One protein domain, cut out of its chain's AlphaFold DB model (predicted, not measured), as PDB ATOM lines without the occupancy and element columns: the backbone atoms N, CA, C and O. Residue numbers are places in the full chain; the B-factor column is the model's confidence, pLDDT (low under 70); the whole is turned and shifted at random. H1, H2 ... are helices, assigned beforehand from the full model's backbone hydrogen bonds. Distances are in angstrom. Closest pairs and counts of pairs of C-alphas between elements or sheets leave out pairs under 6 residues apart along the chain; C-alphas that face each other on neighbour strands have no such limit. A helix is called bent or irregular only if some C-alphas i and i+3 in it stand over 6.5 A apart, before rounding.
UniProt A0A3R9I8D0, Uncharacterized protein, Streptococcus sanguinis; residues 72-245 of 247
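Overview. This is residues 72 to 245 of the 247 residues of an uncharacterized protein of Streptococcus sanguinis (UniProt A0A3R9I8D0). One very long helix, H5, is the spine of a rod; the bent helices H1, H2 and H4 pack on it, short H3 folds back after H2, and residues 230 to 245 stick out. H2b, H4a and H5 form an up-and-down bundle, each running against the one before. The printed part has 174 residues with five named helices, H1 to H5, and no named strand: all helix, loose, radius of gyration of the C-alphas 20.8 A, spans 75 by 28 by 27 A.

Arrangement. H5, residues 196 to 244, with residues 199 to 211 alone touches H4b, residues 177 to 188; the closest C-alphas, Gly 184 and Val 203, are 5.1 A apart. H1a, residues 73 to 86, H1b, 89 to 99, H2a, 117 to 124, and H2b, 127 to 146, also touch H5. H4a, residues 158 to 174, is close but not clearly touching H5. H2b and H3, residues 149 to 155, a hairpin, only just touch, with 3 C-alpha pairs within 8 A.

Along the chain. H5 runs 71.5 A from C-alpha 196 (-69.744, -109.702, 413.535) to C-alpha 244 (-46.210, -73.090, 470.227).

Size, cuts and confidence. The printed part has no cut. Residues 132 to 158 and 228 to 245, among others, have pLDDT under 70.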
ATOM      1  N   LYS A  72     -66.504 -93.124 462.271       49.53
ATOM      2  CA  LYS A  72     -65.942 -94.450 461.897       49.53
ATOM      3  C   LYS A  72     -65.569 -94.595 460.396       49.53
ATOM      4  O   LYS A  72     -65.511 -95.705 459.878       49.53
ATOM      5  N   ILE A  73     -65.317 -93.496 459.684       48.59
ATOM      6  CA  ILE A  73     -65.220 -93.410 458.224       48.59
ATOM      7  C   ILE A  73     -64.047 -94.196 457.643       48.59
ATOM      8  O   ILE A  73     -64.203 -94.716 456.552       48.59
ATOM      9  N   GLY A  74     -62.904 -94.364 458.316       50.84
ATOM     10  CA  GLY A  74     -61.748 -95.056 457.709       50.84
ATOM     11  C   GLY A  74     -62.059 -96.495 457.263       50.84
ATOM     12  O   GLY A  74     -61.869 -96.860 456.105       50.84
ATOM     13  N   ILE A  75     -62.643 -97.292 458.163       58.03
ATOM     14  CA  ILE A  75     -63.038 -98.678 457.865       58.03
ATOM     15  C   ILE A  75     -64.325 -98.706 457.036       58.03
ATOM     16  O   ILE A  75     -64.406 -99.464 456.073       58.03
ATOM     17  N   THR A  76     -65.322 -97.873 457.360       62.31
ATOM     18  CA  THR A  76     -66.612 -97.916 456.654       62.31
ATOM     19  C   THR A  76     -66.532 -97.391 455.224       62.31
ATOM     20  O   THR A  76     -67.188 -97.952 454.357       62.31
ATOM     21  N   SER A  77     -65.711 -96.377 454.936       67.19
ATOM     22  CA  SER A  77     -65.532 -95.864 453.568       67.19
ATOM     23  C   SER A  77     -64.713 -96.806 452.695       67.19
ATOM     24  O   SER A  77     -65.085 -97.021 451.549       67.19
ATOM     25  N   THR A  78     -63.671 -97.448 453.231       69.00
ATOM     26  CA  THR A  78     -62.933 -98.479 452.482       69.00
ATOM     27  C   THR A  78     -63.839 -99.671 452.165       69.00
ATOM     28  O   THR A  78     -63.866-100.145 451.032       69.00
ATOM     29  N   LEU A  79     -64.648-100.113 453.136       75.75
ATOM     30  CA  LEU A  79     -65.644-101.167 452.933       75.75
ATOM     31  C   LEU A  79     -66.702-100.758 451.892       75.75
ATOM     32  O   LEU A  79     -67.054-101.560 451.034       75.75
ATOM     33  N   LEU A  80     -67.164 -99.505 451.928       81.19
ATOM     34  CA  LEU A  80     -68.100 -98.954 450.946       81.19
ATOM     35  C   LEU A  80     -67.501 -98.970 449.534       81.19
ATOM     36  O   LEU A  80     -68.179 -99.384 448.600       81.19
ATOM     37  N   ILE A  81     -66.235 -98.573 449.378       82.88
ATOM     38  CA  ILE A  81     -65.536 -98.606 448.085       82.88
ATOM     39  C   ILE A  81     -65.424-100.049 447.578       82.88
ATOM     40  O   ILE A  81     -65.622-100.281 446.390       82.88
ATOM     41  N   ILE A  82     -65.171-101.027 448.453       80.81
ATOM     42  CA  ILE A  82     -65.130-102.452 448.080       80.81
ATOM     43  C   ILE A  82     -66.511-102.949 447.627       80.81
ATOM     44  O   ILE A  82     -66.617-103.566 446.569       80.81
ATOM     45  N   ILE A  83     -67.571-102.649 448.386       83.50
ATOM     46  CA  ILE A  83     -68.953-103.015 448.032       83.50
ATOM     47  C   ILE A  83     -69.346-102.380 446.694       83.50
ATOM     48  O   ILE A  83     -69.904-103.050 445.827       83.50
ATOM     49  N   LEU A  84     -69.010-101.104 446.505       85.44
ATOM     50  CA  LEU A  84     -69.260-100.401 445.256       85.44
ATOM     51  C   LEU A  84     -68.481-101.050 444.110       85.44
ATOM     52  O   LEU A  84     -69.069-101.344 443.080       85.44
ATOM     53  N   SER A  85     -67.196-101.350 444.302       85.00
ATOM     54  CA  SER A  85     -66.354-102.012 443.294       85.00
ATOM     55  C   SER A  85     -66.930-103.359 442.863       85.00
ATOM     56  O   SER A  85     -66.830-103.705 441.688       85.00
ATOM     57  N   TYR A  86     -67.558-104.096 443.787       84.38
ATOM     58  CA  TYR A  86     -68.229-105.362 443.501       84.38
ATOM     59  C   TYR A  86     -69.472-105.209 442.624       84.38
ATOM     60  O   TYR A  86     -69.693-106.061 441.770       84.38
ATOM     61  N   TRP A  87     -70.268-104.160 442.850       86.00
ATOM     62  CA  TRP A  87     -71.591-103.960 442.241       86.00
ATOM     63  C   TRP A  87     -71.568-103.109 440.962       86.00
ATOM     64  O   TRP A  87     -72.393-103.280 440.062       86.00
ATOM     65  N   LEU A  88     -70.621-102.173 440.879       87.38
ATOM     66  CA  LEU A  88     -70.531-101.170 439.821       87.38
ATOM     67  C   LEU A  88     -70.430-101.787 438.414       87.38
ATOM     68  O   LEU A  88     -71.188-101.347 437.545       87.38
ATOM     69  N   PRO A  89     -69.591-102.816 438.165       86.88
ATOM     70  CA  PRO A  89     -69.471-103.388 436.829       86.88
ATOM     71  C   PRO A  89     -70.795-103.967 436.330       86.88
ATOM     72  O   PRO A  89     -71.194-103.683 435.200       86.88
ATOM     73  N   GLN A  90     -71.514-104.746 437.150       86.75
ATOM     74  CA  GLN A  90     -72.753-105.385 436.692       86.75
ATOM     75  C   GLN A  90     -73.850-104.356 436.411       86.75
ATOM     76  O   GLN A  90     -74.617-104.538 435.468       86.75
ATOM     77  N   VAL A  91     -73.922-103.279 437.196       86.94
ATOM     78  CA  VAL A  91     -74.958-102.253 437.019       86.94
ATOM     79  C   VAL A  91     -74.681-101.350 435.838       86.94
ATOM     80  O   VAL A  91     -75.573-101.156 435.017       86.94
ATOM     81  N   ILE A  92     -73.454-100.843 435.711       89.06
ATOM     82  CA  ILE A  92     -73.082-100.021 434.557       89.06
ATOM     83  C   ILE A  92     -73.200-100.852 433.278       89.06
ATOM     84  O   ILE A  92     -73.800-100.404 432.303       89.06
ATOM     85  N   GLY A  93     -72.696-102.088 433.294       86.12
ATOM     86  CA  GLY A  93     -72.799-102.981 432.149       86.12
ATOM     87  C   GLY A  93     -74.245-103.303 431.773       86.12
ATOM     88  O   GLY A  93     -74.609-103.210 430.604       86.12
ATOM     89  N   GLY A  94     -75.086-103.626 432.760       86.50
ATOM     90  CA  GLY A  94     -76.509-103.888 432.544       86.50
ATOM     91  C   GLY A  94     -77.268-102.672 432.012       86.50
ATOM     92  O   GLY A  94     -78.094-102.827 431.117       86.50
ATOM     93  N   TRP A  95     -76.957-101.467 432.502       89.12
ATOM     94  CA  TRP A  95     -77.538-100.226 431.988       89.12
ATOM     95  C   TRP A  95     -77.217-100.062 430.505       89.12
ATOM     96  O   TRP A  95     -78.142 -99.963 429.698       89.12
ATOM     97  N   PHE A  96     -75.936-100.068 430.125       89.94
ATOM     98  CA  PHE A  96     -75.559 -99.829 428.731       89.94
ATOM     99  C   PHE A  96     -76.177-100.852 427.777       89.94
ATOM    100  O   PHE A  96     -76.695-100.459 426.731       89.94
ATOM    101  N   LEU A  97     -76.191-102.131 428.167       87.25
ATOM    102  CA  LEU A  97     -76.824-103.197 427.387       87.25
ATOM    103  C   LEU A  97     -78.342-103.031 427.273       87.25
ATOM    104  O   LEU A  97     -78.904-103.356 426.235       87.25
ATOM    105  N   TRP A  98     -79.013-102.512 428.304       85.94
ATOM    106  CA  TRP A  98     -80.452-102.238 428.248       85.94
ATOM    107  C   TRP A  98     -80.793-101.070 427.315       85.94
ATOM    108  O   TRP A  98     -81.839-101.074 426.671       85.94
ATOM    109  N   THR A  99     -79.911-100.074 427.224       86.19
ATOM    110  CA  THR A  99     -80.143 -98.869 426.412       86.19
ATOM    111  C   THR A  99     -79.748 -98.995 424.941       86.19
ATOM    112  O   THR A  99     -80.084 -98.103 424.166       86.19
ATOM    113  N   GLY A 100     -79.027-100.045 424.542       81.31
ATOM    114  CA  GLY A 100     -78.530-100.186 423.171       81.31
ATOM    115  C   GLY A 100     -78.852-101.533 422.537       81.31
ATOM    116  O   GLY A 100     -79.147-102.512 423.214       81.31
ATOM    117  N   ASP A 101     -78.775-101.577 421.209       80.31
ATOM    118  CA  ASP A 101     -79.030-102.788 420.431       80.31
ATOM    119  C   ASP A 101     -77.728-103.566 420.190       80.31
ATOM    120  O   ASP A 101     -77.018-103.369 419.200       80.31
ATOM    121  N   TYR A 102     -77.393-104.426 421.152       81.00
ATOM    122  CA  TYR A 102     -76.196-105.273 421.119       81.00
ATOM    123  C   TYR A 102     -76.507-106.739 420.791       81.00
ATOM    124  O   TYR A 102     -75.587-107.534 420.633       81.00
ATOM    125  N   GLY A 103     -77.786-107.119 420.688       76.25
ATOM    126  CA  GLY A 103     -78.208-108.506 420.449       76.25
ATOM    127  C   GLY A 103     -78.107-109.443 421.664       76.25
ATOM    128  O   GLY A 103     -78.460-110.613 421.559       76.25
ATOM    129  N   PHE A 104     -77.665-108.952 422.828       79.31
ATOM    130  CA  PHE A 104     -77.603-109.711 424.080       79.31
ATOM    131  C   PHE A 104     -77.837-108.803 425.296       79.31
ATOM    132  O   PHE A 104     -77.556-107.609 425.266       79.31
ATOM    133  N   SER A 105     -78.349-109.375 426.391       80.56
ATOM    134  CA  SER A 105     -78.748-108.619 427.591       80.56
ATOM    135  C   SER A 105     -77.729-108.654 428.733       80.56
ATOM    136  O   SER A 105     -77.876-107.931 429.719       80.56
ATOM    137  N   ARG A 106     -76.699-109.506 428.642       79.19
ATOM    138  CA  ARG A 106     -75.633-109.643 429.650       79.19
ATOM    139  C   ARG A 106     -74.319-110.014 428.982       79.19
ATOM    140  O   ARG A 106     -74.322-110.924 428.167       79.19
ATOM    141  N   PHE A 107     -73.205-109.395 429.379       76.06
ATOM    142  CA  PHE A 107     -71.876-109.729 428.840       76.06
ATOM    143  C   PHE A 107     -71.466-111.182 429.088       76.06
ATOM    144  O   PHE A 107     -70.932-111.832 428.197       76.06
ATOM    145  N   ILE A 108     -71.743-111.699 430.287       72.50
ATOM    146  CA  ILE A 108     -71.403-113.068 430.673       72.50
ATOM    147  C   ILE A 108     -72.699-113.881 430.780       72.50
ATOM    148  O   ILE A 108     -73.600-113.479 431.530       72.50
ATOM    149  N   PRO A 109     -72.824-115.009 430.060       64.88
ATOM    150  CA  PRO A 109     -74.002-115.860 430.154       64.88
ATOM    151  C   PRO A 109     -74.113-116.472 431.556       64.88
ATOM    152  O   PRO A 109     -73.117-116.845 432.179       64.88
ATOM    153  N   SER A 110     -75.345-116.566 432.060       56.09
ATOM    154  CA  SER A 110     -75.635-117.078 433.402       56.09
ATOM    155  C   SER A 110     -75.321-118.575 433.481       56.09
ATOM    156  O   SER A 110     -76.055-119.389 432.929       56.09
ATOM    157  N   SER A 111     -74.248-118.939 434.178       57.91
ATOM    158  CA  SER A 111     -73.858-120.321 434.480       57.91
ATOM    159  C   SER A 111     -73.359-120.395 435.921       57.91
ATOM    160  O   SER A 111     -72.774-119.430 436.414       57.91
ATOM    161  N   SER A 112     -73.552-121.537 436.589       50.62
ATOM    162  CA  SER A 112     -73.096-121.777 437.969       50.62
ATOM    163  C   SER A 112     -71.576-121.675 438.145       50.62
ATOM    164  O   SER A 112     -71.097-121.599 439.275       50.62
ATOM    165  N   HIS A 113     -70.814-121.696 437.047       57.62
ATOM    166  CA  HIS A 113     -69.349-121.701 437.051       57.62
ATOM    167  C   HIS A 113     -68.719-120.540 436.275       57.62
ATOM    168  O   HIS A 113     -67.501-120.515 436.115       57.62
ATOM    169  N   ASN A 114     -69.513-119.570 435.808       58.09
ATOM    170  CA  ASN A 114     -68.949-118.420 435.111       58.09
ATOM    171  C   ASN A 114     -68.513-117.321 436.098       58.09
ATOM    172  O   ASN A 114     -69.266-116.992 437.020       58.09
ATOM    173  N   PRO A 115     -67.323-116.720 435.898       61.75
ATOM    174  CA  PRO A 115     -66.905-115.538 436.643       61.75
ATOM    175  C   PRO A 115     -67.910-114.393 436.450       61.75
ATOM    176  O   PRO A 115     -68.533-114.263 435.399       61.75
ATOM    177  N   THR A 116     -68.082-113.544 437.462       72.25
ATOM    178  CA  THR A 116     -68.897-112.323 437.317       72.25
ATOM    179  C   THR A 116     -68.119-111.260 436.540       72.25
ATOM    180  O   THR A 116     -66.895-111.330 436.474       72.25
ATOM    181  N   LEU A 117     -68.791-110.233 435.998       76.38
ATOM    182  CA  LEU A 117     -68.085-109.122 435.339       76.38
ATOM    183  C   LEU A 117     -67.049-108.490 436.282       76.38
ATOM    184  O   LEU A 117     -65.927-108.215 435.874       76.38
ATOM    185  N   PHE A 118     -67.387-108.403 437.573       78.50
ATOM    186  CA  PHE A 118     -66.466-108.013 438.635       78.50
ATOM    187  C   PHE A 118     -65.185-108.851 438.681       78.50
ATOM    188  O   PHE A 118     -64.122-108.294 438.914       78.50
ATOM    189  N   SER A 119     -65.250-110.164 438.457       75.62
ATOM    190  CA  SER A 119     -64.068-111.034 438.469       75.62
ATOM    191  C   SER A 119     -63.042-110.627 437.405       75.62
ATOM    192  O   SER A 119     -61.846-110.759 437.640       75.62
ATOM    193  N   VAL A 120     -63.500-110.083 436.273       78.50
ATOM    194  CA  VAL A 120     -62.631-109.538 435.221       78.50
ATOM    195  C   VAL A 120     -62.142-108.138 435.602       78.50
ATOM    196  O   VAL A 120     -60.948-107.845 435.518       78.50
ATOM    197  N   THR A 121     -63.028-107.274 436.105       81.31
ATOM    198  CA  THR A 121     -62.652-105.917 436.538       81.31
ATOM    199  C   THR A 121     -61.683-105.925 437.731       81.31
ATOM    200  O   THR A 121     -60.849-105.031 437.862       81.31
ATOM    201  N   LEU A 122     -61.722-106.970 438.566       82.12
ATOM    202  CA  LEU A 122     -60.872-107.143 439.746       82.12
ATOM    203  C   LEU A 122     -59.378-107.062 439.409       82.12
ATOM    204  O   LEU A 122     -58.619-106.496 440.192       82.12
ATOM    205  N   PHE A 123     -58.955-107.552 438.240       81.44
ATOM    206  CA  PHE A 123     -57.561-107.450 437.794       81.44
ATOM    207  C   PHE A 123     -57.077-105.995 437.687       81.44
ATOM    208  O   PHE A 123     -55.924-105.708 438.009       81.44
ATOM    209  N   GLY A 124     -57.965-105.067 437.316       79.06
ATOM    210  CA  GLY A 124     -57.694-103.626 437.312       79.06
ATOM    211  C   GLY A 124     -57.727-103.005 438.709       79.06
ATOM    212  O   GLY A 124     -56.956-102.092 439.013       79.06
ATOM    213  N   TYR A 125     -58.565-103.538 439.599       83.25
ATOM    214  CA  TYR A 125     -58.708-103.051 440.970       83.25
ATOM    215  C   TYR A 125     -57.572-103.467 441.906       83.25
ATOM    216  O   TYR A 125     -57.195-102.682 442.774       83.25
ATOM    217  N   ILE A 126     -57.020-104.676 441.765       82.19
ATOM    218  CA  ILE A 126     -55.946-105.199 442.629       82.19
ATOM    219  C   ILE A 126     -54.782-104.204 442.793       82.19
ATOM    220  O   ILE A 126     -54.469-103.860 443.936       82.19
ATOM    221  N   PRO A 127     -54.150-103.684 441.721       79.75
ATOM    222  CA  PRO A 127     -53.043-102.739 441.868       79.75
ATOM    223  C   PRO A 127     -53.468-101.425 442.541       79.75
ATOM    224  O   PRO A 127     -52.689-100.861 443.313       79.75
ATOM    225  N   LEU A 128     -54.709-100.968 442.328       79.81
ATOM    226  CA  LEU A 128     -55.262 -99.799 443.016       79.81
ATOM    227  C   LEU A 128     -55.421-100.078 444.519       79.81
ATOM    228  O   LEU A 128     -54.901 -99.337 445.350       79.81
ATOM    229  N   PHE A 129     -56.060-101.179 444.908       74.19
ATOM    230  CA  PHE A 129     -56.230-101.511 446.325       74.19
ATOM    231  C   PHE A 129     -54.899-101.796 447.030       74.19
ATOM    232  O   PHE A 129     -54.737-101.392 448.180       74.19
ATOM    233  N   ILE A 130     -53.916-102.414 446.370       74.06
ATOM    234  CA  ILE A 130     -52.575-102.603 446.946       74.06
ATOM    235  C   ILE A 130     -51.916-101.244 447.214       74.06
ATOM    236  O   ILE A 130     -51.432-101.005 448.324       74.06
ATOM    237  N   LEU A 131     -51.936-100.328 446.243       71.50
ATOM    238  CA  LEU A 131     -51.297 -99.017 446.383       71.50
ATOM    239  C   LEU A 131     -51.937 -98.157 447.485       71.50
ATOM    240  O   LEU A 131     -51.241 -97.372 448.133       71.50
ATOM    241  N   PHE A 132     -53.240 -98.309 447.722       67.25
ATOM    242  CA  PHE A 132     -53.983 -97.499 448.687       67.25
ATOM    243  C   PHE A 132     -54.134 -98.162 450.069       67.25
ATOM    244  O   PHE A 132     -53.868 -97.511 451.076       67.25
ATOM    245  N   VAL A 133     -54.501 -99.446 450.142       62.69
ATOM    246  CA  VAL A 133     -54.857-100.147 451.396       62.69
ATOM    247  C   VAL A 133     -53.657-100.828 452.052       62.69
ATOM    248  O   VAL A 133     -53.470-100.713 453.266       62.69
ATOM    249  N   ALA A 134     -52.797-101.511 451.283       55.88
ATOM    250  CA  ALA A 134     -51.607-102.154 451.857       55.88
ATOM    251  C   ALA A 134     -50.636-101.107 452.434       55.88
ATOM    252  O   ALA A 134     -49.927-101.358 453.408       55.88
ATOM    253  N   ARG A 135     -50.677 -99.887 451.891       57.12
ATOM    254  CA  ARG A 135     -49.815 -98.763 452.251       57.12
ATOM    255  C   ARG A 135     -49.921 -98.322 453.711       57.12
ATOM    256  O   ARG A 135     -48.886 -98.048 454.316       57.12
ATOM    257  N   GLU A 136     -51.116 -98.275 454.299       53.66
ATOM    258  CA  GLU A 136     -51.289 -97.875 455.708       53.66
ATOM    259  C   GLU A 136     -50.738 -98.906 456.696       53.66
ATOM    260  O   GLU A 136     -50.202 -98.542 457.749       53.66
ATOM    261  N   ARG A 137     -50.860-100.195 456.361       46.22
ATOM    262  CA  ARG A 137     -50.362-101.296 457.198       46.22
ATOM    263  C   ARG A 137     -48.848-101.452 457.072       46.22
ATOM    264  O   ARG A 137     -48.161-101.570 458.083       46.22
ATOM    265  N   VAL A 138     -48.325-101.350 455.849       46.19
ATOM    266  CA  VAL A 138     -46.886-101.363 455.541       46.19
ATOM    267  C   VAL A 138     -46.185-100.167 456.190       46.19
ATOM    268  O   VAL A 138     -45.134-100.344 456.801       46.19
ATOM    269  N   LYS A 139     -46.798 -98.973 456.162       48.31
ATOM    270  CA  LYS A 139     -46.256 -97.775 456.820       48.31
ATOM    271  C   LYS A 139     -45.995 -98.013 458.306       48.31
ATOM    272  O   LYS A 139     -44.917 -97.661 458.754       48.31
ATOM    273  N   ARG A 140     -46.934 -98.630 459.041       44.12
ATOM    274  CA  ARG A 140     -46.776 -98.933 460.478       44.12
ATOM    275  C   ARG A 140     -45.721-100.009 460.736       44.12
ATOM    276  O   ARG A 140     -44.925 -99.867 461.661       44.12
ATOM    277  N   PHE A 141     -45.687-101.050 459.905       35.34
ATOM    278  CA  PHE A 141     -44.764-102.175 460.063       35.34
ATOM    279  C   PHE A 141     -43.297-101.781 459.812       35.34
ATOM    280  O   PHE A 141     -42.415-102.114 460.604       35.34
ATOM    281  N   PHE A 142     -43.024-101.018 458.750       37.59
ATOM    282  CA  PHE A 142     -41.655-100.652 458.385       37.59
ATOM    283  C   PHE A 142     -41.058 -99.533 459.252       37.59
ATOM    284  O   PHE A 142     -39.854 -99.580 459.520       37.59
ATOM    285  N   THR A 143     -41.861 -98.594 459.777       40.84
ATOM    286  CA  THR A 143     -41.378 -97.656 460.811       40.84
ATOM    287  C   THR A 143     -40.937 -98.376 462.080       40.84
ATOM    288  O   THR A 143     -39.979 -97.941 462.710       40.84
ATOM    289  N   PHE A 144     -41.593 -99.487 462.433       36.41
ATOM    290  CA  PHE A 144     -41.260-100.262 463.629       36.41
ATOM    291  C   PHE A 144     -40.029-101.161 463.418       36.41
ATOM    292  O   PHE A 144     -39.196-101.276 464.309       36.41
ATOM    293  N   SER A 145     -39.880-101.764 462.230       37.81
ATOM    294  CA  SER A 145     -38.798-102.728 461.956       37.81
ATOM    295  C   SER A 145     -37.467-102.122 461.506       37.81
ATOM    296  O   SER A 145     -36.426-102.677 461.841       37.81
ATOM    297  N   LEU A 146     -37.452-101.032 460.725       43.78
ATOM    298  CA  LEU A 146     -36.211-100.603 460.055       43.78
ATOM    299  C   LEU A 146     -35.537 -99.362 460.642       43.78
ATOM    300  O   LEU A 146     -34.414 -99.081 460.249       43.78
ATOM    301  N   ARG A 147     -36.160 -98.608 461.561       45.28
ATOM    302  CA  ARG A 147     -35.581 -97.392 462.194       45.28
ATOM    303  C   ARG A 147     -35.007 -96.340 461.214       45.28
ATOM    304  O   ARG A 147     -34.285 -95.437 461.624       45.28
ATOM    305  N   ILE A 148     -35.344 -96.418 459.921       49.19
ATOM    306  CA  ILE A 148     -34.949 -95.457 458.881       49.19
ATOM    307  C   ILE A 148     -36.115 -94.479 458.676       49.19
ATOM    308  O   ILE A 148     -36.906 -94.597 457.736       49.19
ATOM    309  N   GLU A 149     -36.246 -93.506 459.576       51.66
ATOM    310  CA  GLU A 149     -37.309 -92.488 459.515       51.66
ATOM    311  C   GLU A 149     -37.209 -91.599 458.265       51.66
ATOM    312  O   GLU A 149     -38.220 -91.182 457.694       51.66
ATOM    313  N   HIS A 150     -35.988 -91.329 457.799       51.19
ATOM    314  CA  HIS A 150     -35.751 -90.380 456.711       51.19
ATOM    315  C   HIS A 150     -36.242 -90.902 455.351       51.19
ATOM    316  O   HIS A 150     -36.901 -90.182 454.602       51.19
ATOM    317  N   PHE A 151     -35.999 -92.183 455.061       51.12
ATOM    318  CA  PHE A 151     -36.437 -92.826 453.816       51.12
ATOM    319  C   PHE A 151     -37.965 -92.980 453.764       51.12
ATOM    320  O   PHE A 151     -38.578 -92.775 452.719       51.12
ATOM    321  N   HIS A 152     -38.608 -93.218 454.914       57.28
ATOM    322  CA  HIS A 152     -40.069 -93.207 455.035       57.28
ATOM    323  C   HIS A 152     -40.659 -91.829 454.730       57.28
ATOM    324  O   HIS A 152     -41.642 -91.712 454.000       57.28
ATOM    325  N   LYS A 153     -40.053 -90.758 455.244       58.38
ATOM    326  CA  LYS A 153     -40.551 -89.402 454.997       58.38
ATOM    327  C   LYS A 153     -40.549 -89.049 453.503       58.38
ATOM    328  O   LYS A 153     -41.466 -88.370 453.047       58.38
ATOM    329  N   ILE A 154     -39.571 -89.557 452.748       58.94
ATOM    330  CA  ILE A 154     -39.438 -89.351 451.297       58.94
ATOM    331  C   ILE A 154     -40.396 -90.255 450.507       58.94
ATOM    332  O   ILE A 154     -41.168 -89.750 449.691       58.94
ATOM    333  N   LEU A 155     -40.415 -91.566 450.772       60.12
ATOM    334  CA  LEU A 155     -41.246 -92.534 450.035       60.12
ATOM    335  C   LEU A 155     -42.755 -92.279 450.217       60.12
ATOM    336  O   LEU A 155     -43.575 -92.531 449.332       60.12
ATOM    337  N   TYR A 156     -43.126 -91.754 451.384       62.34
ATOM    338  CA  TYR A 156     -44.496 -91.371 451.706       62.34
ATOM    339  C   TYR A 156     -44.742 -89.864 451.545       62.34
ATOM    340  O   TYR A 156     -45.817 -89.396 451.922       62.34
ATOM    341  N   SER A 157     -43.805 -89.110 450.958       67.12
ATOM    342  CA  SER A 157     -44.015 -87.698 450.624       67.12
ATOM    343  C   SER A 157     -45.058 -87.547 449.518       67.12
ATOM    344  O   SER A 157     -45.128 -88.360 448.598       67.12
ATOM    345  N   TRP A 158     -45.875 -86.493 449.595       66.62
ATOM    346  CA  TRP A 158     -46.975 -86.265 448.651       66.62
ATOM    347  C   TRP A 158     -46.575 -86.263 447.172       66.62
ATOM    348  O   TRP A 158     -47.277 -86.920 446.405       66.62
ATOM    349  N   PRO A 159     -45.473 -85.605 446.757       72.25
ATOM    350  CA  PRO A 159     -45.061 -85.619 445.359       72.25
ATOM    351  C   PRO A 159     -44.828 -87.047 444.866       72.25
ATOM    352  O   PRO A 159     -45.398 -87.447 443.862       72.25
ATOM    353  N   VAL A 160     -44.107 -87.858 445.647       73.56
ATOM    354  CA  VAL A 160     -43.844 -89.267 445.323       73.56
ATOM    355  C   VAL A 160     -45.139 -90.081 445.294       73.56
ATOM    356  O   VAL A 160     -45.319 -90.915 444.410       73.56
ATOM    357  N   GLN A 161     -46.073 -89.826 446.219       72.62
ATOM    358  CA  GLN A 161     -47.373 -90.508 446.226       72.62
ATOM    359  C   GLN A 161     -48.188 -90.204 444.966       72.62
ATOM    360  O   GLN A 161     -48.759 -91.118 444.376       72.62
ATOM    361  N   LEU A 162     -48.238 -88.931 444.571       78.31
ATOM    362  CA  LEU A 162     -48.970 -88.480 443.398       78.31
ATOM    363  C   LEU A 162     -48.330 -89.033 442.120       78.31
ATOM    364  O   LEU A 162     -49.042 -89.549 441.265       78.31
ATOM    365  N   THR A 163     -46.999 -88.997 442.016       81.62
ATOM    366  CA  THR A 163     -46.270 -89.558 440.873       81.62
ATOM    367  C   THR A 163     -46.502 -91.061 440.744       81.62
ATOM    368  O   THR A 163     -46.792 -91.528 439.647       81.62
ATOM    369  N   LEU A 164     -46.448 -91.819 441.847       81.50
ATOM    370  CA  LEU A 164     -46.747 -93.257 441.838       81.50
ATOM    371  C   LEU A 164     -48.199 -93.539 441.440       81.50
ATOM    372  O   LEU A 164     -48.448 -94.456 440.662       81.50
ATOM    373  N   PHE A 165     -49.153 -92.748 441.938       82.81
ATOM    374  CA  PHE A 165     -50.556 -92.875 441.550       82.81
ATOM    375  C   PHE A 165     -50.752 -92.622 440.050       82.81
ATOM    376  O   PHE A 165     -51.323 -93.464 439.362       82.81
ATOM    377  N   ILE A 166     -50.223 -91.510 439.533       85.62
ATOM    378  CA  ILE A 166     -50.291 -91.164 438.106       85.62
ATOM    379  C   ILE A 166     -49.642 -92.265 437.263       85.62
ATOM    380  O   ILE A 166     -50.228 -92.709 436.281       85.62
ATOM    381  N   PHE A 167     -48.471 -92.750 437.671       86.75
ATOM    382  CA  PHE A 167     -47.766 -93.822 436.977       86.75
ATOM    383  C   PHE A 167     -48.599 -95.109 436.904       86.75
ATOM    384  O   PHE A 167     -48.743 -95.684 435.827       86.75
ATOM    385  N   VAL A 168     -49.212 -95.533 438.013       86.06
ATOM    386  CA  VAL A 168     -50.078 -96.722 438.033       86.06
ATOM    387  C   VAL A 168     -51.323 -96.530 437.167       86.06
ATOM    388  O   VAL A 168     -51.699 -97.454 436.453       86.06
ATOM    389  N   ILE A 169     -51.932 -95.342 437.159       87.06
ATOM    390  CA  ILE A 169     -53.078 -95.047 436.286       87.06
ATOM    391  C   ILE A 169     -52.688 -95.073 434.808       87.06
ATOM    392  O   ILE A 169     -53.442 -95.610 433.995       87.06
ATOM    393  N   ILE A 170     -51.514 -94.546 434.454       88.62
ATOM    394  CA  ILE A 170     -50.986 -94.611 433.086       88.62
ATOM    395  C   ILE A 170     -50.770 -96.069 432.677       88.62
ATOM    396  O   ILE A 170     -51.236 -96.472 431.612       88.62
ATOM    397  N   LEU A 171     -50.130 -96.877 433.529       88.31
ATOM    398  CA  LEU A 171     -49.932 -98.302 433.260       88.31
ATOM    399  C   LEU A 171     -51.271 -99.028 433.089       88.31
ATOM    400  O   LEU A 171     -51.469 -99.725 432.098       88.31
ATOM    401  N   LEU A 172     -52.216 -98.827 434.007       88.19
ATOM    402  CA  LEU A 172     -53.547 -99.422 433.904       88.19
ATOM    403  C   LEU A 172     -54.233 -99.028 432.597       88.19
ATOM    404  O   LEU A 172     -54.757 -99.891 431.903       88.19
ATOM    405  N   SER A 173     -54.162 -97.755 432.219       89.12
ATOM    406  CA  SER A 173     -54.783 -97.257 430.989       89.12
ATOM    407  C   SER A 173     -54.093 -97.758 429.718       89.12
ATOM    408  O   SER A 173     -54.741 -97.842 428.682       89.12
ATOM    409  N   ALA A 174     -52.811 -98.124 429.780       88.94
ATOM    410  CA  ALA A 174     -52.078 -98.680 428.645       88.94
ATOM    411  C   ALA A 174     -52.298-100.194 428.468       88.94
ATOM    412  O   ALA A 174     -52.379-100.678 427.338       88.94
ATOM    413  N   TYR A 175     -52.379-100.946 429.572       89.19
ATOM    414  CA  TYR A 175     -52.381-102.414 429.541       89.19
ATOM    415  C   TYR A 175     -53.769-103.039 429.713       89.19
ATOM    416  O   TYR A 175     -54.066-104.036 429.054       89.19
ATOM    417  N   MET A 176     -54.634-102.467 430.557       89.31
ATOM    418  CA  MET A 176     -55.946-103.059 430.842       89.31
ATOM    419  C   MET A 176     -56.898-103.085 429.642       89.31
ATOM    420  O   MET A 176     -57.592-104.089 429.510       89.31
ATOM    421  N   PRO A 177     -56.927-102.090 428.727       91.44
ATOM    422  CA  PRO A 177     -57.807-102.165 427.562       91.44
ATOM    423  C   PRO A 177     -57.566-103.414 426.712       91.44
ATOM    424  O   PRO A 177     -58.516-104.117 426.394       91.44
ATOM    425  N   LYS A 178     -56.296-103.752 426.441       91.19
ATOM    426  CA  LYS A 178     -55.924-104.954 425.676       91.19
ATOM    427  C   LYS A 178     -56.307-106.240 426.402       91.19
ATOM    428  O   LYS A 178     -56.747-107.198 425.783       91.19
ATOM    429  N   PHE A 179     -56.134-106.266 427.723       89.12
ATOM    430  CA  PHE A 179     -56.560-107.403 428.535       89.12
ATOM    431  C   PHE A 179     -58.081-107.599 428.465       89.12
ATOM    432  O   PHE A 179     -58.550-108.710 428.235       89.12
ATOM    433  N   TYR A 180     -58.851-106.517 428.598       88.75
ATOM    434  CA  TYR A 180     -60.309-106.570 428.504       88.75
ATOM    435  C   TYR A 180     -60.819-106.877 427.102       88.75
ATOM    436  O   TYR A 180     -61.875-107.484 426.987       88.75
ATOM    437  N   GLU A 181     -60.094-106.486 426.059       89.50
ATOM    438  CA  GLU A 181     -60.417-106.838 424.679       89.50
ATOM    439  C   GLU A 181     -60.315-108.354 424.481       89.50
ATOM    440  O   GLU A 181     -61.300-108.979 424.099       89.50
ATOM    441  N   MET A 182     -59.192-108.966 424.880       88.50
ATOM    442  CA  MET A 182     -59.005-110.424 424.814       88.50
ATOM    443  C   MET A 182     -60.067-111.192 425.619       88.50
ATOM    444  O   MET A 182     -60.662-112.155 425.128       88.50
ATOM    445  N   GLU A 183     -60.332-110.766 426.857       85.75
ATOM    446  CA  GLU A 183     -61.369-111.377 427.697       85.75
ATOM    447  C   GLU A 183     -62.767-111.178 427.095       85.75
ATOM    448  O   GLU A 183     -63.554-112.123 427.016       85.75
ATOM    449  N   GLY A 184     -63.062-109.967 426.616       83.75
ATOM    450  CA  GLY A 184     -64.327-109.597 425.993       83.75
ATOM    451  C   GLY A 184     -64.616-110.423 424.745       83.75
ATOM    452  O   GLY A 184     -65.705-110.984 424.637       83.75
ATOM    453  N   GLU A 185     -63.642-110.580 423.850       85.88
ATOM    454  CA  GLU A 185     -63.755-111.451 422.676       85.88
ATOM    455  C   GLU A 185     -64.069-112.893 423.087       85.88
ATOM    456  O   GLU A 185     -65.030-113.489 422.596       85.88
ATOM    457  N   SER A 186     -63.324-113.440 424.052       84.81
ATOM    458  CA  SER A 186     -63.501-114.827 424.501       84.81
ATOM    459  C   SER A 186     -64.871-115.101 425.145       84.81
ATOM    460  O   SER A 186     -65.392-116.221 425.072       84.81
ATOM    461  N   LEU A 187     -65.454-114.092 425.799       81.56
ATOM    462  CA  LEU A 187     -66.709-114.200 426.539       81.56
ATOM    463  C   LEU A 187     -67.922-113.904 425.655       81.56
ATOM    464  O   LEU A 187     -68.928-114.608 425.750       81.56
ATOM    465  N   ILE A 188     -67.826-112.905 424.776       81.12
ATOM    466  CA  ILE A 188     -68.933-112.467 423.919       81.12
ATOM    467  C   ILE A 188     -69.152-113.442 422.762       81.12
ATOM    468  O   ILE A 188     -70.300-113.692 422.404       81.12
ATOM    469  N   VAL A 189     -68.100-114.093 422.248       78.44
ATOM    470  CA  VAL A 189     -68.228-115.165 421.235       78.44
ATOM    471  C   VAL A 189     -69.104-116.330 421.718       78.44
ATOM    472  O   VAL A 189     -69.701-117.033 420.908       78.44
ATOM    473  N   LYS A 190     -69.222-116.535 423.036       79.38
ATOM    474  CA  LYS A 190     -70.054-117.600 423.624       79.38
ATOM    475  C   LYS A 190     -71.549-117.253 423.673       79.38
ATOM    476  O   LYS A 190     -72.341-118.088 424.108       79.38
ATOM    477  N   GLN A 191     -71.942-116.037 423.289       76.12
ATOM    478  CA  GLN A 191     -73.342-115.611 423.223       76.12
ATOM    479  C   GLN A 191     -74.042-116.184 421.976       76.12
ATOM    480  O   GLN A 191     -73.399-116.573 421.003       76.12
ATOM    481  N   ILE A 192     -75.378-116.250 422.012       65.81
ATOM    482  CA  ILE A 192     -76.212-116.762 420.908       65.81
ATOM    483  C   ILE A 192     -75.916-115.973 419.622       65.81
ATOM    484  O   ILE A 192     -75.923-114.751 419.681       65.81
ATOM    485  N   GLN A 193     -75.683-116.679 418.501       70.94
ATOM    486  CA  GLN A 193     -75.411-116.195 417.127       70.94
ATOM    487  C   GLN A 193     -75.477-114.664 416.932       70.94
ATOM    488  O   GLN A 193     -76.433-114.133 416.367       70.94
ATOM    489  N   LEU A 194     -74.434-113.960 417.384       80.25
ATOM    490  CA  LEU A 194     -74.266-112.527 417.155       80.25
ATOM    491  C   LEU A 194     -73.729-112.284 415.746       80.25
ATOM    492  O   LEU A 194     -72.912-113.047 415.230       80.25
ATOM    493  N   THR A 195     -74.142-111.177 415.130       84.69
ATOM    494  CA  THR A 195     -73.473-110.704 413.912       84.69
ATOM    495  C   THR A 195     -72.058-110.196 414.243       84.69
ATOM    496  O   THR A 195     -71.842-109.685 415.348       84.69
ATOM    497  N   PRO A 196     -71.095-110.230 413.300       84.69
ATOM    498  CA  PRO A 196     -69.744-109.702 413.535       84.69
ATOM    499  C   PRO A 196     -69.734-108.236 414.008       84.69
ATOM    500  O   PRO A 196     -68.921-107.838 414.844       84.69
ATOM    501  N   ALA A 197     -70.685-107.433 413.521       85.88
ATOM    502  CA  ALA A 197     -70.848-106.040 413.925       85.88
ATOM    503  C   ALA A 197     -71.335-105.896 415.380       85.88
ATOM    504  O   ALA A 197     -70.835-105.043 416.111       85.88
ATOM    505  N   GLN A 198     -72.287-106.729 415.816       85.94
ATOM    506  CA  GLN A 198     -72.759-106.746 417.207       85.94
ATOM    507  C   GLN A 198     -71.683-107.259 418.163       85.94
ATOM    508  O   GLN A 198     -71.522-106.709 419.250       85.94
ATOM    509  N   GLN A 199     -70.906-108.258 417.741       85.31
ATOM    510  CA  GLN A 199     -69.781-108.768 418.516       85.31
ATOM    511  C   GLN A 199     -68.728-107.677 418.747       85.31
ATOM    512  O   GLN A 199     -68.358-107.434 419.892       85.31
ATOM    513  N   THR A 200     -68.310-106.970 417.693       87.56
ATOM    514  CA  THR A 200     -67.309-105.890 417.793       87.56
ATOM    515  C   THR A 200     -67.784-104.782 418.739       87.56
ATOM    516  O   THR A 200     -67.089-104.437 419.693       87.56
ATOM    517  N   LYS A 201     -69.023-104.300 418.561       88.94
ATOM    518  CA  LYS A 201     -69.628-103.296 419.455       88.94
ATOM    519  C   LYS A 201     -69.750-103.786 420.898       88.94
ATOM    520  O   LYS A 201     -69.576-103.010 421.834       88.94
ATOM    521  N   GLY A 202     -70.064-105.066 421.085       86.88
ATOM    522  CA  GLY A 202     -70.128-105.689 422.400       86.88
ATOM    523  C   GLY A 202     -68.769-105.694 423.101       86.88
ATOM    524  O   GLY A 202     -68.707-105.378 424.288       86.88
ATOM    525  N   VAL A 203     -67.692-106.021 422.378       88.31
ATOM    526  CA  VAL A 203     -66.315-106.033 422.906       88.31
ATOM    527  C   VAL A 203     -65.857-104.618 423.252       88.31
ATOM    528  O   VAL A 203     -65.373-104.390 424.359       88.31
ATOM    529  N   GLU A 204     -66.085-103.645 422.370       91.00
ATOM    530  CA  GLU A 204     -65.779-102.233 422.641       91.00
ATOM    531  C   GLU A 204     -66.501-101.731 423.898       91.00
ATOM    532  O   GLU A 204     -65.890-101.115 424.778       91.00
ATOM    533  N   LEU A 205     -67.794-102.052 424.030       90.50
ATOM    534  CA  LEU A 205     -68.570-101.695 425.212       90.50
ATOM    535  C   LEU A 205     -68.043-102.405 426.469       90.50
ATOM    536  O   LEU A 205     -67.973-101.794 427.536       90.50
ATOM    537  N   PHE A 206     -67.644-103.672 426.361       89.31
ATOM    538  CA  PHE A 206     -67.067-104.430 427.469       89.31
ATOM    539  C   PHE A 206     -65.770-103.790 427.980       89.31
ATOM    540  O   PHE A 206     -65.608-103.603 429.191       89.31
ATOM    541  N   VAL A 207     -64.871-103.403 427.072       91.06
ATOM    542  CA  VAL A 207     -63.638-102.677 427.406       91.06
ATOM    543  C   VAL A 207     -63.975-101.347 428.077       91.06
ATOM    544  O   VAL A 207     -63.447-101.045 429.152       91.06
ATOM    545  N   PHE A 208     -64.895-100.579 427.489       91.75
ATOM    546  CA  PHE A 208     -65.316 -99.284 428.011       91.75
ATOM    547  C   PHE A 208     -65.874 -99.381 429.438       91.75
ATOM    548  O   PHE A 208     -65.435 -98.642 430.318       91.75
ATOM    549  N   VAL A 209     -66.793-100.316 429.697       90.94
ATOM    550  CA  VAL A 209     -67.418-100.495 431.018       90.94
ATOM    551  C   VAL A 209     -66.375-100.849 432.078       90.94
ATOM    552  O   VAL A 209     -66.365-100.239 433.150       90.94
ATOM    553  N   ASN A 210     -65.470-101.791 431.793       89.69
ATOM    554  CA  ASN A 210     -64.433-102.187 432.750       89.69
ATOM    555  C   ASN A 210     -63.429-101.051 433.017       89.69
ATOM    556  O   ASN A 210     -63.058-100.811 434.170       89.69
ATOM    557  N   MET A 211     -63.036-100.300 431.983       92.44
ATOM    558  CA  MET A 211     -62.160 -99.132 432.132       92.44
ATOM    559  C   MET A 211     -62.816 -98.002 432.927       92.44
ATOM    560  O   MET A 211     -62.193 -97.447 433.836       92.44
ATOM    561  N   LEU A 212     -64.086 -97.703 432.648       92.31
ATOM    562  CA  LEU A 212     -64.859 -96.707 433.386       92.31
ATOM    563  C   LEU A 212     -64.943 -97.068 434.874       92.31
ATOM    564  O   LEU A 212     -64.735 -96.214 435.736       92.31
ATOM    565  N   CYS A 213     -65.185 -98.341 435.180       90.31
ATOM    566  CA  CYS A 213     -65.228 -98.827 436.553       90.31
ATOM    567  C   CYS A 213     -63.873 -98.663 437.268       90.31
ATOM    568  O   CYS A 213     -63.838 -98.156 438.392       90.31
ATOM    569  N   ASN A 214     -62.755 -99.000 436.611       88.19
ATOM    570  CA  ASN A 214     -61.408 -98.756 437.146       88.19
ATOM    571  C   ASN A 214     -61.171 -97.279 437.470       88.19
ATOM    572  O   ASN A 214     -60.637 -96.959 438.533       88.19
ATOM    573  N   TRP A 215     -61.583 -96.370 436.585       89.88
ATOM    574  CA  TRP A 215     -61.414 -94.934 436.798       89.88
ATOM    575  C   TRP A 215     -62.283 -94.394 437.933       89.88
ATOM    576  O   TRP A 215     -61.797 -93.597 438.737       89.88
ATOM    577  N   ILE A 216     -63.531 -94.855 438.055       89.69
ATOM    578  CA  ILE A 216     -64.411 -94.481 439.171       89.69
ATOM    579  C   ILE A 216     -63.796 -94.932 440.500       89.69
ATOM    580  O   ILE A 216     -63.673 -94.128 441.426       89.69
ATOM    581  N   VAL A 217     -63.352 -96.189 440.591       87.25
ATOM    582  CA  VAL A 217     -62.732 -96.727 441.813       87.25
ATOM    583  C   VAL A 217     -61.424 -96.001 442.136       87.25
ATOM    584  O   VAL A 217     -61.211 -95.614 443.286       87.25
ATOM    585  N   ALA A 218     -60.580 -95.729 441.138       86.50
ATOM    586  CA  ALA A 218     -59.368 -94.933 441.316       86.50
ATOM    587  C   ALA A 218     -59.665 -93.517 441.838       86.50
ATOM    588  O   ALA A 218     -58.995 -93.047 442.759       86.50
ATOM    589  N   GLY A 219     -60.683 -92.850 441.286       86.50
ATOM    590  CA  GLY A 219     -61.120 -91.528 441.731       86.50
ATOM    591  C   GLY A 219     -61.614 -91.536 443.178       86.50
ATOM    592  O   GLY A 219     -61.210 -90.690 443.975       86.50
ATOM    593  N   LEU A 220     -62.421 -92.531 443.555       86.12
ATOM    594  CA  LEU A 220     -62.904 -92.691 444.930       86.12
ATOM    595  C   LEU A 220     -61.766 -92.949 445.921       86.12
ATOM    596  O   LEU A 220     -61.743 -92.351 446.998       86.12
ATOM    597  N   LEU A 221     -60.798 -93.787 445.550       82.19
ATOM    598  CA  LEU A 221     -59.603 -94.045 446.355       82.19
ATOM    599  C   LEU A 221     -58.741 -92.780 446.518       82.19
ATOM    600  O   LEU A 221     -58.269 -92.494 447.621       82.19
ATOM    601  N   ALA A 222     -58.589 -91.980 445.459       81.00
ATOM    602  CA  ALA A 222     -57.883 -90.700 445.517       81.00
ATOM    603  C   ALA A 222     -58.593 -89.690 446.437       81.00
ATOM    604  O   ALA A 222     -57.945 -89.064 447.280       81.00
ATOM    605  N   ILE A 223     -59.922 -89.569 446.340       81.69
ATOM    606  CA  ILE A 223     -60.727 -88.717 447.230       81.69
ATOM    607  C   ILE A 223     -60.584 -89.175 448.684       81.69
ATOM    608  O   ILE A 223     -60.362 -88.345 449.568       81.69
ATOM    609  N   HIS A 224     -60.657 -90.483 448.934       76.56
ATOM    610  CA  HIS A 224     -60.465 -91.047 450.267       76.56
ATOM    611  C   HIS A 224     -59.104 -90.647 450.860       76.56
ATOM    612  O   HIS A 224     -59.049 -90.139 451.981       76.56
ATOM    613  N   GLN A 225     -58.019 -90.760 450.084       74.31
ATOM    614  CA  GLN A 225     -56.691 -90.308 450.517       74.31
ATOM    615  C   GLN A 225     -56.617 -88.802 450.790       74.31
ATOM    616  O   GLN A 225     -55.959 -88.385 451.744       74.31
ATOM    617  N   LEU A 226     -57.275 -87.969 449.980       73.00
ATOM    618  CA  LEU A 226     -57.302 -86.521 450.206       73.00
ATOM    619  C   LEU A 226     -58.023 -86.162 451.510       73.00
ATOM    620  O   LEU A 226     -57.542 -85.307 452.259       73.00
ATOM    621  N   ILE A 227     -59.145 -86.826 451.799       70.69
ATOM    622  CA  ILE A 227     -59.911 -86.626 453.035       70.69
ATOM    623  C   ILE A 227     -59.077 -87.039 454.250       70.69
ATOM    624  O   ILE A 227     -58.948 -86.257 455.199       70.69
ATOM    625  N   ASP A 228     -58.471 -88.226 454.213       66.94
ATOM    626  CA  ASP A 228     -57.660 -88.717 455.328       66.94
ATOM    627  C   ASP A 228     -56.407 -87.849 455.549       66.94
ATOM    628  O   ASP A 228     -56.044 -87.487 456.674       66.94
ATOM    629  N   ARG A 229     -55.803 -87.355 454.465       63.59
ATOM    630  CA  ARG A 229     -54.695 -86.404 454.559       63.59
ATOM    631  C   ARG A 229     -55.114 -85.070 455.166       63.59
ATOM    632  O   ARG A 229     -54.406 -84.553 456.028       63.59
ATOM    633  N   ARG A 230     -56.244 -84.499 454.746       63.94
ATOM    634  CA  ARG A 230     -56.736 -83.245 455.333       63.94
ATOM    635  C   ARG A 230     -56.914 -83.420 456.840       63.94
ATOM    636  O   ARG A 230     -56.457 -82.578 457.603       63.94
ATOM    637  N   ARG A 231     -57.471 -84.555 457.271       59.91
ATOM    638  CA  ARG A 231     -57.616 -84.912 458.688       59.91
ATOM    639  C   ARG A 231     -56.276 -84.967 459.433       59.91
ATOM    640  O   ARG A 231     -56.174 -84.393 460.514       59.91
ATOM    641  N   THR A 232     -55.252 -85.612 458.872       58.84
ATOM    642  CA  THR A 232     -53.916 -85.663 459.508       58.84
ATOM    643  C   THR A 232     -53.243 -84.292 459.599       58.84
ATOM    644  O   THR A 232     -52.572 -84.014 460.591       58.84
ATOM    645  N   TRP A 233     -53.455 -83.412 458.617       52.59
ATOM    646  CA  TRP A 233     -52.941 -82.043 458.657       52.59
ATOM    647  C   TRP A 233     -53.592 -81.214 459.774       52.59
ATOM    648  O   TRP A 233     -52.869 -80.625 460.570       52.59
ATOM    649  N   TRP A 234     -54.923 -81.278 459.923       51.91
ATOM    650  CA  TRP A 234     -55.631 -80.628 461.039       51.91
ATOM    651  C   TRP A 234     -55.148 -81.112 462.413       51.91
ATOM    652  O   TRP A 234     -55.047 -80.320 463.344       51.91
ATOM    653  N   LEU A 235     -54.835 -82.406 462.553       50.06
ATOM    654  CA  LEU A 235     -54.276 -82.953 463.796       50.06
ATOM    655  C   LEU A 235     -52.871 -82.407 464.083       50.06
ATOM    656  O   LEU A 235     -52.553 -82.101 465.229       50.06
ATOM    657  N   LYS A 236     -52.038 -82.265 463.047       51.28
ATOM    658  CA  LYS A 236     -50.687 -81.710 463.177       51.28
ATOM    659  C   LYS A 236     -50.718 -80.227 463.533       51.28
ATOM    660  O   LYS A 236     -50.010 -79.830 464.446       51.28
ATOM    661  N   GLU A 237     -51.562 -79.444 462.869       49.69
ATOM    662  CA  GLU A 237     -51.728 -78.012 463.144       49.69
ATOM    663  C   GLU A 237     -52.284 -77.776 464.555       49.69
ATOM    664  O   GLU A 237     -51.763 -76.944 465.291       49.69
ATOM    665  N   ALA A 238     -53.262 -78.579 464.990       46.69
ATOM    666  CA  ALA A 238     -53.750 -78.536 466.366       46.69
ATOM    667  C   ALA A 238     -52.644 -78.849 467.393       46.69
ATOM    668  O   ALA A 238     -52.580 -78.194 468.432       46.69
ATOM    669  N   ASN A 239     -51.759 -79.807 467.098       45.12
ATOM    670  CA  ASN A 239     -50.620 -80.137 467.958       45.12
ATOM    671  C   ASN A 239     -49.527 -79.053 467.937       45.12
ATOM    672  O   ASN A 239     -48.931 -78.774 468.973       45.12
ATOM    673  N   GLU A 240     -49.259 -78.432 466.787       43.88
ATOM    674  CA  GLU A 240     -48.240 -77.384 466.637       43.88
ATOM    675  C   GLU A 240     -48.668 -76.075 467.303       43.88
ATOM    676  O   GLU A 240     -47.878 -75.523 468.060       43.88
ATOM    677  N   VAL A 241     -49.922 -75.641 467.127       41.88
ATOM    678  CA  VAL A 241     -50.486 -74.473 467.833       41.88
ATOM    679  C   VAL A 241     -50.477 -74.685 469.353       41.88
ATOM    680  O   VAL A 241     -50.267 -73.745 470.115       41.88
ATOM    681  N   TYR A 242     -50.666 -75.928 469.805       40.97
ATOM    682  CA  TYR A 242     -50.606 -76.297 471.220       40.97
ATOM    683  C   TYR A 242     -49.174 -76.280 471.781       40.97
ATOM    684  O   TYR A 242     -48.962 -75.790 472.887       40.97
ATOM    685  N   LEU A 243     -48.183 -76.756 471.018       35.03
ATOM    686  CA  LEU A 243     -46.766 -76.729 471.408       35.03
ATOM    687  C   LEU A 243     -46.141 -75.328 471.292       35.03
ATOM    688  O   LEU A 243     -45.231 -75.009 472.055       35.03
ATOM    689  N   SER A 244     -46.627 -74.491 470.370       34.03
ATOM    690  CA  SER A 244     -46.210 -73.090 470.227       34.03
ATOM    691  C   SER A 244     -46.922 -72.144 471.194       34.03
ATOM    692  O   SER A 244     -46.500 -71.001 471.335       34.03
ATOM    693  N   GLY A 245     -47.985 -72.599 471.865       33.31
ATOM    694  CA  GLY A 245     -48.623 -71.912 472.990       33.31
ATOM    695  C   GLY A 245     -47.775 -71.995 474.259       33.31
ATOM    696  O   GLY A 245     -48.247 -72.448 475.300       33.31
TER     697      GLY A 245